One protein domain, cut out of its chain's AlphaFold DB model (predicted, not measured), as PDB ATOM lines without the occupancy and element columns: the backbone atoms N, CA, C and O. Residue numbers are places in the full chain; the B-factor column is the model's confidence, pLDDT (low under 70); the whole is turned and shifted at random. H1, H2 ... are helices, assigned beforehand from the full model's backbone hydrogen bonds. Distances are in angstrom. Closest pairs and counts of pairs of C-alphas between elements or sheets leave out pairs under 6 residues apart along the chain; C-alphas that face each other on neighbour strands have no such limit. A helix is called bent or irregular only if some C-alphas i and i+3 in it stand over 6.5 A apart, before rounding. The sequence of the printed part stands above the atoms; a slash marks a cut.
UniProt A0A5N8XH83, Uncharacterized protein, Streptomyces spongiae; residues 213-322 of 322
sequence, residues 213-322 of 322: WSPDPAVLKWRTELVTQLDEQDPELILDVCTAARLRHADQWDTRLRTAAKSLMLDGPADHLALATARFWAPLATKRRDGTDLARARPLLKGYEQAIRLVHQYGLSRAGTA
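AT A GLANCE: This is residues 213 to 322 of the 322 residues of an uncharacterized protein of Streptomyces spongiae (UniProt A0A5N8XH83). The longest helix, H2, bends sharply into an L of two arms, H2a and H2b, and H1 lies across the open side of that L to make a rough three-sided frame. The short helices H3, H4 and H6 pack on this frame, H3 and H6 nearest to the middle, while the four-residue H5 is set off at the margin, touching no helix. The printed part has 110 residues with six named helices, H1 to H6 in order along the chain, and no named strand: the class is all helix. It is compact, with a radius of gyration of the C-alphas of 13.2 A, and spans 38 by 28 by 23 A.

HOW THE PARTS SIT: H2, residues 237 to 265, is the hub, touching four other helices. By its hydrogen bonds it was assigned as one helix, but it is bent: C-alphas 248 and 251 are 8.7 A apart, and its arms H2a, residues 237 to 248, and H2b, residues 251 to 265, stand about perpendicular at 75 degrees. H3, residues 272 to 279, touches H2b at a steep tilt of 64 degrees, opposite ways; their closest C-alphas, of Ala 260 and Ala 274, are 4.2 A apart. H1, residues 217 to 231, touches H3 at a shallow tilt of 23 degrees, the same way, closest at the C-alphas of Pro 217 and Leu 273, 4.9 A apart. With residues 227 to 231 alone H1 touches H2a, closest at the C-alphas of Asp 231 and Leu 237, 6.0 A apart. H1 and H2b are apart. H6, residues 305 to 313, touches H4, residues 282 to 289, about perpendicular at 86 degrees, with the closest C-alphas, of Ala 285 and Ile 308, 5.7 A apart. H6 also touches H3, closest at the C-alphas of Ala 278 and Ala 307, 5.8 A apart. H5, residues 294 to 297, is close to H4 but not clearly touching. Every O i to N i+4 pair is within hydrogen-bond range in H1, H2a, H2b, H3, H4 and H6; H5 is too short for such a pair.

IN THESE COORDINATES: H2a begins at C-alpha 237, (78.537, 98.929, 103.985), and is 16.0 A long; H2b is 21.5 A and H1 21.3 A. H1 begins at C-alpha 217, (83.290, 79.312, 110.608). H6, 12.1 A, ends at C-alpha 313, (81.395, 77.652, 91.704).

THE WHOLE: The C-alphas of Gln 233 and Asp 267 are the two farthest apart, 40.7 A. The printed part has no cut, and no link is long. The mean pLDDT of the printed part is 88.9; residues 318 to 322, ending at the chain's last residue, are under 70.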
ATOM      1  N   TRP A 213      89.336  88.324 109.078       96.75
ATOM      2  CA  TRP A 213      89.094  86.883 108.986       96.75
ATOM      3  C   TRP A 213      88.971  86.253 110.388       96.75
ATOM      4  O   TRP A 213      89.497  86.782 111.369       96.75
ATOM      5  N   SER A 214      88.270  85.124 110.487       95.25
ATOM      6  CA  SER A 214      88.121  84.336 111.715       95.25
ATOM      7  C   SER A 214      88.349  82.853 111.417       95.25
ATOM      8  O   SER A 214      87.816  82.370 110.418       95.25
ATOM      9  N   PRO A 215      89.078  82.115 112.277       94.25
ATOM     10  CA  PRO A 215      89.208  80.662 112.163       94.25
ATOM     11  C   PRO A 215      87.938  79.910 112.581       94.25
ATOM     12  O   PRO A 215      87.828  78.718 112.317       94.25
ATOM     13  N   ASP A 216      86.990  80.582 113.240       93.88
ATOM     14  CA  ASP A 216      85.687  80.012 113.575       93.88
ATOM     15  C   ASP A 216      84.697  80.247 112.413       93.88
ATOM     16  O   ASP A 216      84.339  81.410 112.155       93.88
ATOM     17  N   PRO A 217      84.232  79.185 111.719       94.56
ATOM     18  CA  PRO A 217      83.290  79.312 110.608       94.56
ATOM     19  C   PRO A 217      81.953  79.930 111.024       94.56
ATOM     20  O   PRO A 217      81.334  80.641 110.229       94.56
ATOM     21  N   ALA A 218      81.509  79.712 112.265       94.12
ATOM     22  CA  ALA A 218      80.249  80.259 112.747       94.12
ATOM     23  C   ALA A 218      80.331  81.783 112.906       94.12
ATOM     24  O   ALA A 218      79.369  82.486 112.598       94.12
ATOM     25  N   VAL A 219      81.496  82.317 113.295       95.50
ATOM     26  CA  VAL A 219      81.738  83.770 113.334       95.50
ATOM     27  C   VAL A 219      81.713  84.373 111.933       95.50
ATOM     28  O   VAL A 219      81.100  85.422 111.748       95.50
ATOM     29  N   LEU A 220      82.344  83.733 110.943       95.69
ATOM     30  CA  LEU A 220      82.306  84.215 109.556       95.69
ATOM     31  C   LEU A 220      80.876  84.234 109.013       95.69
ATOM     32  O   LEU A 220      80.446  85.262 108.493       95.69
ATOM     33  N   LYS A 221      80.120  83.149 109.218       94.50
ATOM     34  CA  LYS A 221      78.700  83.072 108.857       94.50
ATOM     35  C   LYS A 221      77.892  84.197 109.511       94.50
ATOM     36  O   LYS A 221      77.203  84.933 108.811       94.50
ATOM     37  N   TRP A 222      78.029  84.378 110.826       95.69
ATOM     38  CA  TRP A 222      77.339  85.438 111.564       95.69
ATOM     39  C   TRP A 222      77.705  86.843 111.056       95.69
ATOM     40  O   TRP A 222      76.821  87.687 110.913       95.69
ATOM     41  N   ARG A 223      78.980  87.107 110.729       96.69
ATOM     42  CA  ARG A 223      79.402  88.395 110.147       96.69
ATOM     43  C   ARG A 223      78.737  88.638 108.799       96.69
ATOM     44  O   ARG A 223      78.253  89.740 108.568       96.69
ATOM     45  N   THR A 224      78.688  87.626 107.935       95.19
ATOM     46  CA  THR A 224      78.005  87.720 106.639       95.19
ATOM     47  C   THR A 224      76.520  88.013 106.816       95.19
ATOM     48  O   THR A 224      76.011  88.930 106.185       95.19
ATOM     49  N   GLU A 225      75.837  87.296 107.712       94.38
ATOM     50  CA  GLU A 225      74.424  87.542 108.025       94.38
ATOM     51  C   GLU A 225      74.191  88.967 108.548       94.38
ATOM     52  O   GLU A 225      73.244  89.630 108.124       94.38
ATOM     53  N   LEU A 226      75.065  89.453 109.435       95.62
ATOM     54  CA  LEU A 226      74.981  90.807 109.975       95.62
ATOM     55  C   LEU A 226      75.177  91.871 108.896       95.62
ATOM     56  O   LEU A 226      74.363  92.784 108.814       95.62
ATOM     57  N   VAL A 227      76.215  91.758 108.065       95.75
ATOM     58  CA  VAL A 227      76.469  92.724 106.987       95.75
ATOM     59  C   VAL A 227      75.302  92.747 106.000       95.75
ATOM     60  O   VAL A 227      74.832  93.827 105.664       95.75
ATOM     61  N   THR A 228      74.789  91.584 105.589       93.38
ATOM     62  CA  THR A 228      73.643  91.504 104.670       93.38
ATOM     63  C   THR A 228      72.397  92.176 105.247       93.38
ATOM     64  O   THR A 228      71.733  92.918 104.539       93.38
ATOM     65  N   GLN A 229      72.088  91.971 106.533       93.31
ATOM     66  CA  GLN A 229      70.929  92.623 107.163       93.31
ATOM     67  C   GLN A 229      71.105  94.132 107.357       93.31
ATOM     68  O   GLN A 229      70.120  94.855 107.457       93.31
ATOM     69  N   LEU A 230      72.343  94.613 107.468       94.25
ATOM     70  CA  LEU A 230      72.632  96.038 107.611       94.25
ATOM     71  C   LEU A 230      72.715  96.770 106.266       94.25
ATOM     72  O   LEU A 230      72.583  97.991 106.255       94.25
ATOM     73  N   ASP A 231      72.892  96.056 105.150       91.81
ATOM     74  CA  ASP A 231      72.956  96.646 103.804       91.81
ATOM     75  C   ASP A 231      71.671  97.401 103.427       91.81
ATOM     76  O   ASP A 231      71.727  98.402 102.721       91.81
ATOM     77  N   GLU A 232      70.520  96.988 103.970       89.19
ATOM     78  CA  GLU A 232      69.247  97.710 103.820       89.19
ATOM     79  C   GLU A 232      69.300  99.134 104.412       89.19
ATOM     80  O   GLU A 232      68.575 100.020 103.965       89.19
ATOM     81  N   GLN A 233      70.140  99.357 105.427       89.50
ATOM     82  CA  GLN A 233      70.282 100.639 106.128       89.50
ATOM     83  C   GLN A 233      71.452 101.474 105.596       89.50
ATOM     84  O   GLN A 233      71.387 102.701 105.615       89.50
ATOM     85  N   ASP A 234      72.524 100.814 105.155       92.44
ATOM     86  CA  ASP A 234      73.707 101.434 104.560       92.44
ATOM     87  C   ASP A 234      74.169 100.591 103.356       92.44
ATOM     88  O   ASP A 234      74.973  99.668 103.529       92.44
ATOM     89  N   PRO A 235      73.688 100.903 102.134       90.12
ATOM     90  CA  PRO A 235      74.003 100.136 100.925       90.12
ATOM     91  C   PRO A 235      75.490 100.111 100.539       90.12
ATOM     92  O   PRO A 235      75.904  99.289  99.715       90.12
ATOM     93  N   GLU A 236      76.304 101.007 101.107       91.88
ATOM     94  CA  GLU A 236      77.749 101.068 100.875       91.88
ATOM     95  C   GLU A 236      78.529 100.186 101.865       91.88
ATOM     96  O   GLU A 236      79.724  99.938 101.676       91.88
ATOM     97  N   LEU A 237      77.876  99.673 102.914       94.81
ATOM     98  CA  LEU A 237      78.537  98.929 103.985       94.81
ATOM     99  C   LEU A 237      79.251  97.675 103.473       94.81
ATOM    100  O   LEU A 237      80.393  97.428 103.864       94.81
ATOM    101  N   ILE A 238      78.617  96.891 102.593       94.81
ATOM    102  CA  ILE A 238      79.249  95.696 102.004       94.81
ATOM    103  C   ILE A 238      80.545  96.073 101.286       94.81
ATOM    104  O   ILE A 238      81.570  95.405 101.466       94.81
ATOM    105  N   LEU A 239      80.505  97.138 100.480       94.00
ATOM    106  CA  LEU A 239      81.653  97.595  99.703       94.00
ATOM    107  C   LEU A 239      82.785  98.033 100.624       94.00
ATOM    108  O   LEU A 239      83.935  97.657 100.401       94.00
ATOM    109  N   ASP A 240      82.467  98.760 101.688       95.62
ATOM    110  CA  ASP A 240      83.468  99.273 102.612       95.62
ATOM    111  C   ASP A 240      84.052  98.179 103.516       95.62
ATOM    112  O   ASP A 240      85.261  98.171 103.755       95.62
ATOM    113  N   VAL A 241      83.249  97.198 103.949       97.12
ATOM    114  CA  VAL A 241      83.736  96.010 104.676       97.12
ATOM    115  C   VAL A 241      84.681  95.192 103.798       97.12
ATOM    116  O   VAL A 241      85.779  94.847 104.240       97.12
ATOM    117  N   CYS A 242      84.298  94.913 102.551       95.94
ATOM    118  CA  CYS A 242      85.136  94.149 101.625       95.94
ATOM    119  C   CYS A 242      86.404  94.924 101.237       95.94
ATOM    120  O   CYS A 242      87.491  94.348 101.175       95.94
ATOM    121  N   THR A 243      86.294  96.238 101.039       95.50
ATOM    122  CA  THR A 243      87.442  97.106 100.750       95.50
ATOM    123  C   THR A 243      88.402  97.132 101.935       95.50
ATOM    124  O   THR A 243      89.601  96.943 101.750       95.50
ATOM    125  N   ALA A 244      87.904  97.274 103.166       96.38
ATOM    126  CA  ALA A 244      88.735  97.207 104.366       96.38
ATOM    127  C   ALA A 244      89.384  95.826 104.553       96.38
ATOM    128  O   ALA A 244      90.546  95.758 104.957       96.38
ATOM    129  N   ALA A 245      88.679  94.740 104.217       96.69
ATOM    130  CA  ALA A 245      89.221  93.383 104.261       96.69
ATOM    131  C   ALA A 245      90.421  93.234 103.318       96.69
ATOM    132  O   ALA A 245      91.460  92.711 103.725       96.69
ATOM    133  N   ARG A 246      90.321  93.763 102.093       94.94
ATOM    134  CA  ARG A 246      91.442  93.782 101.143       94.94
ATOM    135  C   ARG A 246      92.558  94.726 101.589       94.94
ATOM    136  O   ARG A 246      93.705  94.313 101.636       94.94
ATOM    137  N   LEU A 247      92.249  95.957 101.987       95.06
ATOM    138  CA  LEU A 247      93.272  96.952 102.335       95.06
ATOM    139  C   LEU A 247      94.079  96.603 103.590       95.06
ATOM    140  O   LEU A 247      95.270  96.883 103.644       95.06
ATOM    141  N   ARG A 248      93.437  96.037 104.618       95.38
ATOM    142  CA  ARG A 248      94.071  95.808 105.930       95.38
ATOM    143  C   ARG A 248      94.512  94.367 106.147       95.38
ATOM    144  O   ARG A 248      95.353  94.113 107.006       95.38
ATOM    145  N   HIS A 249      93.909  93.423 105.424       95.81
ATOM    146  CA  HIS A 249      94.044  91.991 105.689       95.81
ATOM    147  C   HIS A 249      94.243  91.161 104.405       95.81
ATOM    148  O   HIS A 249      93.951  89.964 104.424       95.81
ATOM    149  N   ALA A 250      94.745  91.760 103.311       94.12
ATOM    150  CA  ALA A 250      94.947  91.084 102.021       94.12
ATOM    151  C   ALA A 250      95.678  89.745 102.154       94.12
ATOM    152  O   ALA A 250      95.114  88.723 101.768       94.12
ATOM    153  N   ASP A 251      96.875  89.739 102.750       94.56
ATOM    154  CA  ASP A 251      97.725  88.542 102.846       94.56
ATOM    155  C   ASP A 251      97.038  87.399 103.595       94.56
ATOM    156  O   ASP A 251      97.120  86.226 103.209       94.56
ATOM    157  N   GLN A 252      96.317  87.750 104.665       95.44
ATOM    158  CA  GLN A 252      95.544  86.796 105.443       95.44
ATOM    159  C   GLN A 252      94.406  86.229 104.594       95.44
ATOM    160  O   GLN A 252      94.296  85.011 104.470       95.44
ATOM    161  N   TRP A 253      93.587  87.080 103.974       96.50
ATOM    162  CA  TRP A 253      92.472  86.632 103.141       96.50
ATOM    163  C   TRP A 253      92.931  85.811 101.933       96.50
ATOM    164  O   TRP A 253      92.360  84.753 101.687       96.50
ATOM    165  N   ASP A 254      93.996  86.209 101.238       95.38
ATOM    166  CA  ASP A 254      94.505  85.504 100.053       95.38
ATOM    167  C   ASP A 254      95.064  84.128 100.404       95.38
ATOM    168  O   ASP A 254      94.827  83.135  99.711       95.38
ATOM    169  N   THR A 255      95.773  84.024 101.528       96.06
ATOM    170  CA  THR A 255      96.252  82.734 102.030       96.06
ATOM    171  C   THR A 255      95.087  81.814 102.398       96.06
ATOM    172  O   THR A 255      95.091  80.630 102.042       96.06
ATOM    173  N   ARG A 256      94.050  82.345 103.059       95.81
ATOM    174  CA  ARG A 256      92.874  81.561 103.468       95.81
ATOM    175  C   ARG A 256      91.994  81.167 102.287       95.81
ATOM    176  O   ARG A 256      91.559  80.024 102.243       95.81
ATOM    177  N   LEU A 257      91.812  82.035 101.295       95.88
ATOM    178  CA  LEU A 257      91.074  81.729 100.066       95.88
ATOM    179  C   LEU A 257      91.786  80.675  99.212       95.88
ATOM    180  O   LEU A 257      91.134  79.762  98.713       95.88
ATOM    181  N   ARG A 258      93.121  80.737  99.085       95.06
ATOM    182  CA  ARG A 258      93.897  79.673  98.419       95.06
ATOM    183  C   ARG A 258      93.778  78.336  99.149       95.06
ATOM    184  O   ARG A 258      93.637  77.306  98.500       95.06
ATOM    185  N   THR A 259      93.814  78.352 100.482       94.69
ATOM    186  CA  THR A 259      93.640  77.140 101.301       94.69
ATOM    187  C   THR A 259      92.230  76.570 101.148       94.69
ATOM    188  O   THR A 259      92.080  75.379 100.896       94.69
ATOM    189  N   ALA A 260      91.207  77.426 101.212       94.44
ATOM    190  CA  ALA A 260      89.816  77.043 101.011       94.44
ATOM    191  C   ALA A 260      89.589  76.443  99.616       94.44
ATOM    192  O   ALA A 260      88.978  75.388  99.505       94.44
ATOM    193  N   ALA A 261      90.142  77.057  98.563       93.56
ATOM    194  CA  ALA A 261      90.047  76.536  97.200       93.56
ATOM    195  C   ALA A 261      90.624  75.119  97.082       93.56
ATOM    196  O   ALA A 261      89.973  74.246  96.524       93.56
ATOM    197  N   LYS A 262      91.812  74.874  97.657       93.31
ATOM    198  CA  LYS A 262      92.413  73.532  97.686       93.31
ATOM    199  C   LYS A 262      91.535  72.538  98.442       93.31
ATOM    200  O   LYS A 262      91.310  71.444  97.948       93.31
ATOM    201  N   SER A 263      91.027  72.924  99.613       92.25
ATOM    202  CA  SER A 263      90.205  72.039 100.442       92.25
ATOM    203  C   SER A 263      88.875  71.669  99.787       92.25
ATOM    204  O   SER A 263      88.419  70.549  99.963       92.25
ATOM    205  N   LEU A 264      88.251  72.590  99.051       91.12
ATOM    206  CA  LEU A 264      86.965  72.352  98.389       91.12
ATOM    207  C   LEU A 264      87.094  71.575  97.065       91.12
ATOM    208  O   LEU A 264      86.076  71.196  96.490       91.12
ATOM    209  N   MET A 265      88.314  71.387  96.552       89.19
ATOM    210  CA  MET A 265      88.598  70.558  95.373       89.19
ATOM    211  C   MET A 265      88.834  69.084  95.719       89.19
ATOM    212  O   MET A 265      88.846  68.257  94.816       89.19
ATOM    213  N   LEU A 266      89.078  68.762  96.993       87.12
ATOM    214  CA  LEU A 266      89.290  67.386  97.431       87.12
ATOM    215  C   LEU A 266      87.953  66.638  97.480       87.12
ATOM    216  O   LEU A 266      86.959  67.182  97.962       87.12
ATOM    217  N   ASP A 267      87.955  65.382  97.035       72.12
ATOM    218  CA  ASP A 267      86.801  64.495  97.158       72.12
ATOM    219  C   ASP A 267      86.532  64.200  98.643       72.12
ATOM    220  O   ASP A 267      87.344  63.578  99.332       72.12
ATOM    221  N   GLY A 268      85.405  64.687  99.169       76.75
ATOM    222  CA  GLY A 268      85.037  64.517 100.574       76.75
ATOM    223  C   GLY A 268      83.959  65.491 101.059       76.75
ATOM    224  O   GLY A 268      83.488  66.339 100.295       76.75
ATOM    225  N   PRO A 269      83.534  65.384 102.333       78.69
ATOM    226  CA  PRO A 269      82.622  66.352 102.925       78.69
ATOM    227  C   PRO A 269      83.269  67.741 102.921       78.69
ATOM    228  O   PRO A 269      84.428  67.905 103.302       78.69
ATOM    229  N   ALA A 270      82.510  68.746 102.485       80.31
ATOM    230  CA  ALA A 270      83.026  70.098 102.348       80.31
ATOM    231  C   ALA A 270      83.473  70.664 103.705       80.31
ATOM    232  O   ALA A 270      82.696  70.709 104.661       80.31
ATOM    233  N   ASP A 271      84.714  71.149 103.774       90.94
ATOM    234  CA  ASP A 271      85.235  71.825 104.963       90.94
ATOM    235  C   ASP A 271      84.392  73.073 105.277       90.94
ATOM    236  O   ASP A 271      84.322  74.031 104.498       90.94
ATOM    237  N   HIS A 272      83.758  73.073 106.453       92.62
ATOM    238  CA  HIS A 272      82.914  74.167 106.928       92.62
ATOM    239  C   HIS A 272      83.669  75.502 106.982       92.62
ATOM    240  O   HIS A 272      83.076  76.550 106.711       92.62
ATOM    241  N   LEU A 273      84.966  75.494 107.310       94.94
ATOM    242  CA  LEU A 273      85.777  76.710 107.349       94.94
ATOM    243  C   LEU A 273      86.101  77.220 105.946       94.94
ATOM    244  O   LEU A 273      86.030  78.432 105.709       94.94
ATOM    245  N   ALA A 274      86.399  76.325 105.006       95.25
ATOM    246  CA  ALA A 274      86.583  76.685 103.605       95.25
ATOM    247  C   ALA A 274      85.305  77.297 103.006       95.25
ATOM    248  O   ALA A 274      85.359  78.380 102.411       95.25
ATOM    249  N   LEU A 275      84.145  76.672 103.248       94.81
ATOM    250  CA  LEU A 275      82.842  77.196 102.829       94.81
ATOM    251  C   LEU A 275      82.544  78.561 103.457       94.81
ATOM    252  O   LEU A 275      82.159  79.487 102.745       94.81
ATOM    253  N   ALA A 276      82.741  78.720 104.768       95.56
ATOM    254  CA  ALA A 276      82.503  79.989 105.454       95.56
ATOM    255  C   ALA A 276      83.449  81.104 104.967       95.56
ATOM    256  O   ALA A 276      83.029  82.251 104.813       95.56
ATOM    257  N   THR A 277      84.705  80.761 104.661       96.81
ATOM    258  CA  THR A 277      85.698  81.691 104.099       96.81
ATOM    259  C   THR A 277      85.272  82.200 102.723       96.81
ATOM    260  O   THR A 277      85.343  83.402 102.476       96.81
ATOM    261  N   ALA A 278      84.793  81.321 101.838       95.88
ATOM    262  CA  ALA A 278      84.268  81.735 100.537       95.88
ATOM    263  C   ALA A 278      82.953  82.523 100.682       95.88
ATOM    264  O   ALA A 278      82.804  83.600 100.102       95.88
ATOM    265  N   ARG A 279      82.021  82.034 101.512       95.75
ATOM    266  CA  ARG A 279      80.691  82.628 101.728       95.75
ATOM    267  C   ARG A 279      80.742  84.046 102.300       95.75
ATOM    268  O   ARG A 279      79.830  84.818 102.021       95.75
ATOM    269  N   PHE A 280      81.809  84.426 103.005       96.81
ATOM    270  CA  PHE A 280      82.021  85.811 103.444       96.81
ATOM    271  C   PHE A 280      81.861  86.839 102.311       96.81
ATOM    272  O   PHE A 280      81.315  87.917 102.527       96.81
ATOM    273  N   TRP A 281      82.265  86.474 101.093       96.44
ATOM    274  CA  TRP A 281      82.244  87.339  99.912       96.44
ATOM    275  C   TRP A 281      80.931  87.276  99.119       96.44
ATOM    276  O   TRP A 281      80.786  87.971  98.112       96.44
ATOM    277  N   ALA A 282      79.962  86.464  99.551       95.44
ATOM    278  CA  ALA A 282      78.688  86.303  98.856       95.44
ATOM    279  C   ALA A 282      77.894  87.614  98.692       95.44
ATOM    280  O   ALA A 282      77.414  87.848  97.582       95.44
ATOM    281  N   PRO A 283      77.802  88.512  99.698       94.19
ATOM    282  CA  PRO A 283      77.068  89.768  99.536       94.19
ATOM    283  C   PRO A 283      77.671  90.675  98.448       94.19
ATOM    284  O   PRO A 283      76.944  91.303  97.679       94.19
ATOM    285  N   LEU A 284      79.003  90.681  98.312       93.50
ATOM    286  CA  LEU A 284      79.693  91.401  97.240       93.50
ATOM    287  C   LEU A 284      79.401  90.792  95.857       93.50
ATOM    288  O   LEU A 284      79.227  91.524  94.882       93.50
ATOM    289  N   ALA A 285      79.331  89.460  95.766       92.56
ATOM    290  CA  ALA A 285      78.978  88.764  94.527       92.56
ATOM    291  C   ALA A 285      77.562  89.116  94.051       92.56
ATOM    292  O   ALA A 285      77.357  89.297  92.851       92.56
ATOM    293  N   THR A 286      76.613  89.256  94.981       90.75
ATOM    294  CA  THR A 286      75.247  89.704  94.681       90.75
ATOM    295  C   THR A 286      75.248  91.128  94.121       90.75
ATOM    296  O   THR A 286      74.804  91.313  92.993       90.75
ATOM    297  N   LYS A 287      75.887  92.103  94.793       88.12
ATOM    298  CA  LYS A 287      75.966  93.493  94.284       88.12
ATOM    299  C   LYS A 287      76.609  93.612  92.899       88.12
ATOM    300  O   LYS A 287      76.218  94.467  92.104       88.12
ATOM    301  N   ARG A 288      77.598  92.761  92.590       85.44
ATOM    302  CA  ARG A 288      78.214  92.707  91.253       85.44
ATOM    303  C   ARG A 288      77.220  92.242  90.188       85.44
ATOM    304  O   ARG A 288      77.230  92.774  89.082       85.44
ATOM    305  N   ARG A 289      76.401  91.231  90.500       82.81
ATOM    306  CA  ARG A 289      75.378  90.712  89.581       82.81
ATOM    307  C   ARG A 289      74.314  91.768  89.284       82.81
ATOM    308  O   ARG A 289      73.874  91.846  88.144       82.81
ATOM    309  N   ASP A 290      73.990  92.605  90.262       83.00
ATOM    310  CA  ASP A 290      72.995  93.676  90.132       83.00
ATOM    311  C   ASP A 290      73.501  94.888  89.317       83.00
ATOM    312  O   ASP A 290      72.842  95.921  89.251       83.00
ATOM    313  N   GLY A 291      74.669  94.774  88.669       72.62
ATOM    314  CA  GLY A 291      75.185  95.777  87.734       72.62
ATOM    315  C   GLY A 291      76.092  96.839  88.357       72.62
ATOM    316  O   GLY A 291      76.463  97.791  87.675       72.62
ATOM    317  N   THR A 292      76.500  96.683  89.622       75.19
ATOM    318  CA  THR A 292      77.482  97.593  90.230       75.19
ATOM    319  C   THR A 292      78.847  97.394  89.565       75.19
ATOM    320  O   THR A 292      79.472  96.340  89.723       75.19
ATOM    321  N   ASP A 293      79.346  98.410  88.852       78.00
ATOM    322  CA  ASP A 293      80.721  98.432  88.332       78.00
ATOM    323  C   ASP A 293      81.712  98.625  89.490       78.00
ATOM    324  O   ASP A 293      82.155  99.732  89.803       78.00
ATOM    325  N   LEU A 294      82.025  97.520  90.171       76.00
ATOM    326  CA  LEU A 294      82.887  97.491  91.353       76.00
ATOM    327  C   LEU A 294      84.294  98.034  91.074       76.00
ATOM    328  O   LEU A 294      84.879  98.673  91.947       76.00
ATOM    329  N   ALA A 295      84.824  97.804  89.869       70.06
ATOM    330  CA  ALA A 295      86.160  98.253  89.491       70.06
ATOM    331  C   ALA A 295      86.229  99.784  89.419       70.06
ATOM    332  O   ALA A 295      87.208 100.379  89.876       70.06
ATOM    333  N   ARG A 296      85.169 100.425  88.909       74.56
ATOM    334  CA  ARG A 296      85.030 101.886  88.920       74.56
ATOM    335  C   ARG A 296      84.674 102.423  90.307       74.56
ATOM    336  O   ARG A 296      85.262 103.405  90.745       74.56
ATOM    337  N   ALA A 297      83.725 101.793  90.997       74.38
ATOM    338  CA  ALA A 297      83.186 102.284  92.266       74.38
ATOM    339  C   ALA A 297      84.175 102.167  93.439       74.38
ATOM    340  O   ALA A 297      84.122 102.971  94.377       74.38
ATOM    341  N   ARG A 298      85.066 101.165  93.415       83.00
ATOM    342  CA  ARG A 298      86.060 100.907  94.467       83.00
ATOM    343  C   ARG A 298      87.382 100.385  93.879       83.00
ATOM    344  O   ARG A 298      87.675  99.196  93.984       83.00
ATOM    345  N   PRO A 299      88.265 101.268  93.375       83.31
ATOM    346  CA  PRO A 299      89.564 100.877  92.809       83.31
ATOM    347  C   PRO A 299      90.496 100.126  93.774       83.31
ATOM    348  O   PRO A 299      91.446  99.472  93.345       83.31
ATOM    349  N   LEU A 300      90.248 100.244  95.083       86.06
ATOM    350  CA  LEU A 300      91.004  99.582  96.150       86.06
ATOM    351  C   LEU A 300      90.538  98.144  96.425       86.06
ATOM    352  O   LEU A 300      91.229  97.387  97.106       86.06
ATOM    353  N   LEU A 301      89.395  97.741  95.875       84.75
ATOM    354  CA  LEU A 301      88.881  96.382  95.955       84.75
ATOM    355  C   LEU A 301      89.521  95.534  94.846       84.75
ATOM    356  O   LEU A 301      88.854  95.125  93.909       84.75
ATOM    357  N   LYS A 302      90.837  95.301  94.916       83.88
ATOM    358  CA  LYS A 302      91.573  94.430  93.975       83.88
ATOM    359  C   LYS A 302      91.788  93.034  94.562       83.88
ATOM    360  O   LYS A 302      91.957  92.883  95.777       83.88
ATOM    361  N   GLY A 303      91.825  92.009  93.710       83.25
ATOM    362  CA  GLY A 303      92.129  90.626  94.106       83.25
ATOM    363  C   GLY A 303      90.955  89.871  94.742       83.25
ATOM    364  O   GLY A 303      91.141  88.786  95.286       83.25
ATOM    365  N   TYR A 304      89.741  90.424  94.689       87.50
ATOM    366  CA  TYR A 304      88.524  89.777  95.196       87.50
ATOM    367  C   TYR A 304      87.965  88.728  94.218       87.50
ATOM    368  O   TYR A 304      87.103  87.927  94.577       87.50
ATOM    369  N   GLU A 305      88.456  88.696  92.978       90.06
ATOM    370  CA  GLU A 305      87.938  87.883  91.879       90.06
ATOM    371  C   GLU A 305      88.015  86.385  92.187       90.06
ATOM    372  O   GLU A 305      87.101  85.633  91.843       90.06
ATOM    373  N   GLN A 306      89.071  85.934  92.874       91.06
ATOM    374  CA  GLN A 306      89.166  84.545  93.328       91.06
ATOM    375  C   GLN A 306      88.026  84.185  94.285       91.06
ATOM    376  O   GLN A 306      87.431  83.118  94.138       91.06
ATOM    377  N   ALA A 307      87.693  85.067  95.227       92.62
ATOM    378  CA  ALA A 307      86.619  84.817  96.176       92.62
ATOM    379  C   ALA A 307      85.254  84.742  95.482       92.62
ATOM    380  O   ALA A 307      84.483  83.821  95.736       92.62
ATOM    381  N   ILE A 308      84.985  85.655  94.544       93.50
ATOM    382  CA  ILE A 308      83.742  85.654  93.759       93.50
ATOM    383  C   ILE A 308      83.620  84.390  92.901       93.50
ATOM    384  O   ILE A 308      82.539  83.804  92.829       93.50
ATOM    385  N   ARG A 309      84.722  83.916  92.299       93.50
ATOM    386  CA  ARG A 309      84.734  82.635  91.572       93.50
ATOM    387  C   ARG A 309      84.329  81.470  92.472       93.50
ATOM    388  O   ARG A 309      83.459  80.704  92.074       93.50
ATOM    389  N   LEU A 310      84.888  81.375  93.682       93.75
ATOM    390  CA  LEU A 310      84.509  80.335  94.647       93.75
ATOM    391  C   LEU A 310      83.031  80.445  95.046       93.75
ATOM    392  O   LEU A 310      82.323  79.444  95.071       93.75
ATOM    393  N   VAL A 311      82.531  81.658  95.302       94.75
ATOM    394  CA  VAL A 311      81.110  81.871  95.612       94.75
ATOM    395  C   VAL A 311      80.206  81.327  94.503       94.75
ATOM    396  O   VAL A 311      79.224  80.652  94.802       94.75
ATOM    397  N   HIS A 312      80.528  81.592  93.236       93.12
ATOM    398  CA  HIS A 312      79.733  81.105  92.109       93.12
ATOM    399  C   HIS A 312      79.877  79.599  91.881       93.12
ATOM    400  O   HIS A 312      78.861  78.927  91.724       93.12
ATOM    401  N   GLN A 313      81.104  79.073  91.912       92.50
ATOM    402  CA  GLN A 313      81.395  77.652  91.704       92.50
ATOM    403  C   GLN A 313      80.640  76.757  92.694       92.50
ATOM    404  O   GLN A 313      80.139  75.707  92.307       92.50
ATOM    405  N   TYR A 314      80.518  77.196  93.950       90.62
ATOM    406  CA  TYR A 314      79.852  76.442  95.015       90.62
ATOM    407  C   TYR A 314      78.437  76.957  95.339       90.62
ATOM    408  O   TYR A 314      77.875  76.606  96.373       90.62
ATOM    409  N   GLY A 315      77.850  77.814  94.492       90.44
ATOM    410  CA  GLY A 315      76.460  78.269  94.645       90.44
ATOM    411  C   GLY A 315      76.162  79.054  95.932       90.44
ATOM    412  O   GLY A 315      75.018  79.099  96.381       90.44
ATOM    413  N   LEU A 316      77.164  79.702  96.534       89.31
ATOM    414  CA  LEU A 316      77.084  80.281  97.885       89.31
ATOM    415  C   LEU A 316      76.310  81.608  97.964       89.31
ATOM    416  O   LEU A 316      76.152  82.150  99.055       89.31
ATOM    417  N   SER A 317      75.838  82.144  96.833       78.94
ATOM    418  CA  SER A 317      75.096  83.413  96.761       78.94
ATOM    419  C   SER A 317      73.661  83.328  97.290       78.94
ATOM    420  O   SER A 317      73.052  84.363  97.549       78.94
ATOM    421  N   ARG A 318      73.085  82.126  97.422       67.19
ATOM    422  CA  ARG A 318      71.735  81.956  97.973       67.19
ATOM    423  C   ARG A 318      71.813  81.828  99.492       67.19
ATOM    424  O   ARG A 318      72.517  80.965 100.015       67.19
ATOM    425  N   ALA A 319      71.060  82.671 100.196       50.56
ATOM    426  CA  ALA A 319      70.782  82.507 101.617       50.56
ATOM    427  C   ALA A 319      69.871  81.281 101.799       50.56
ATOM    428  O   ALA A 319      68.654  81.393 101.873       50.56
ATOM    429  N   GLY A 320      70.457  80.089 101.773       41.56
ATOM    430  CA  GLY A 320      69.724  78.837 101.889       41.56
ATOM    431  C   GLY A 320      70.684  77.669 102.038       41.56
ATOM    432  O   GLY A 320      71.307  77.262 101.067       41.56
ATOM    433  N   THR A 321      70.792  77.185 103.278       40.28
ATOM    434  CA  THR A 321      71.214  75.825 103.662       40.28
ATOM    435  C   THR A 321      72.506  75.284 103.035       40.28
ATOM    436  O   THR A 321      72.491  74.639 101.990       40.28
ATOM    437  N   ALA A 322      73.613  75.463 103.759       35.06
ATOM    438  CA  ALA A 322      74.540  74.366 104.037       35.06
ATOM    439  C   ALA A 322      74.740  74.322 105.555       35.06
ATOM    440  O   ALA A 322      74.946  75.426 106.126       35.06
TER     441      ALA A 322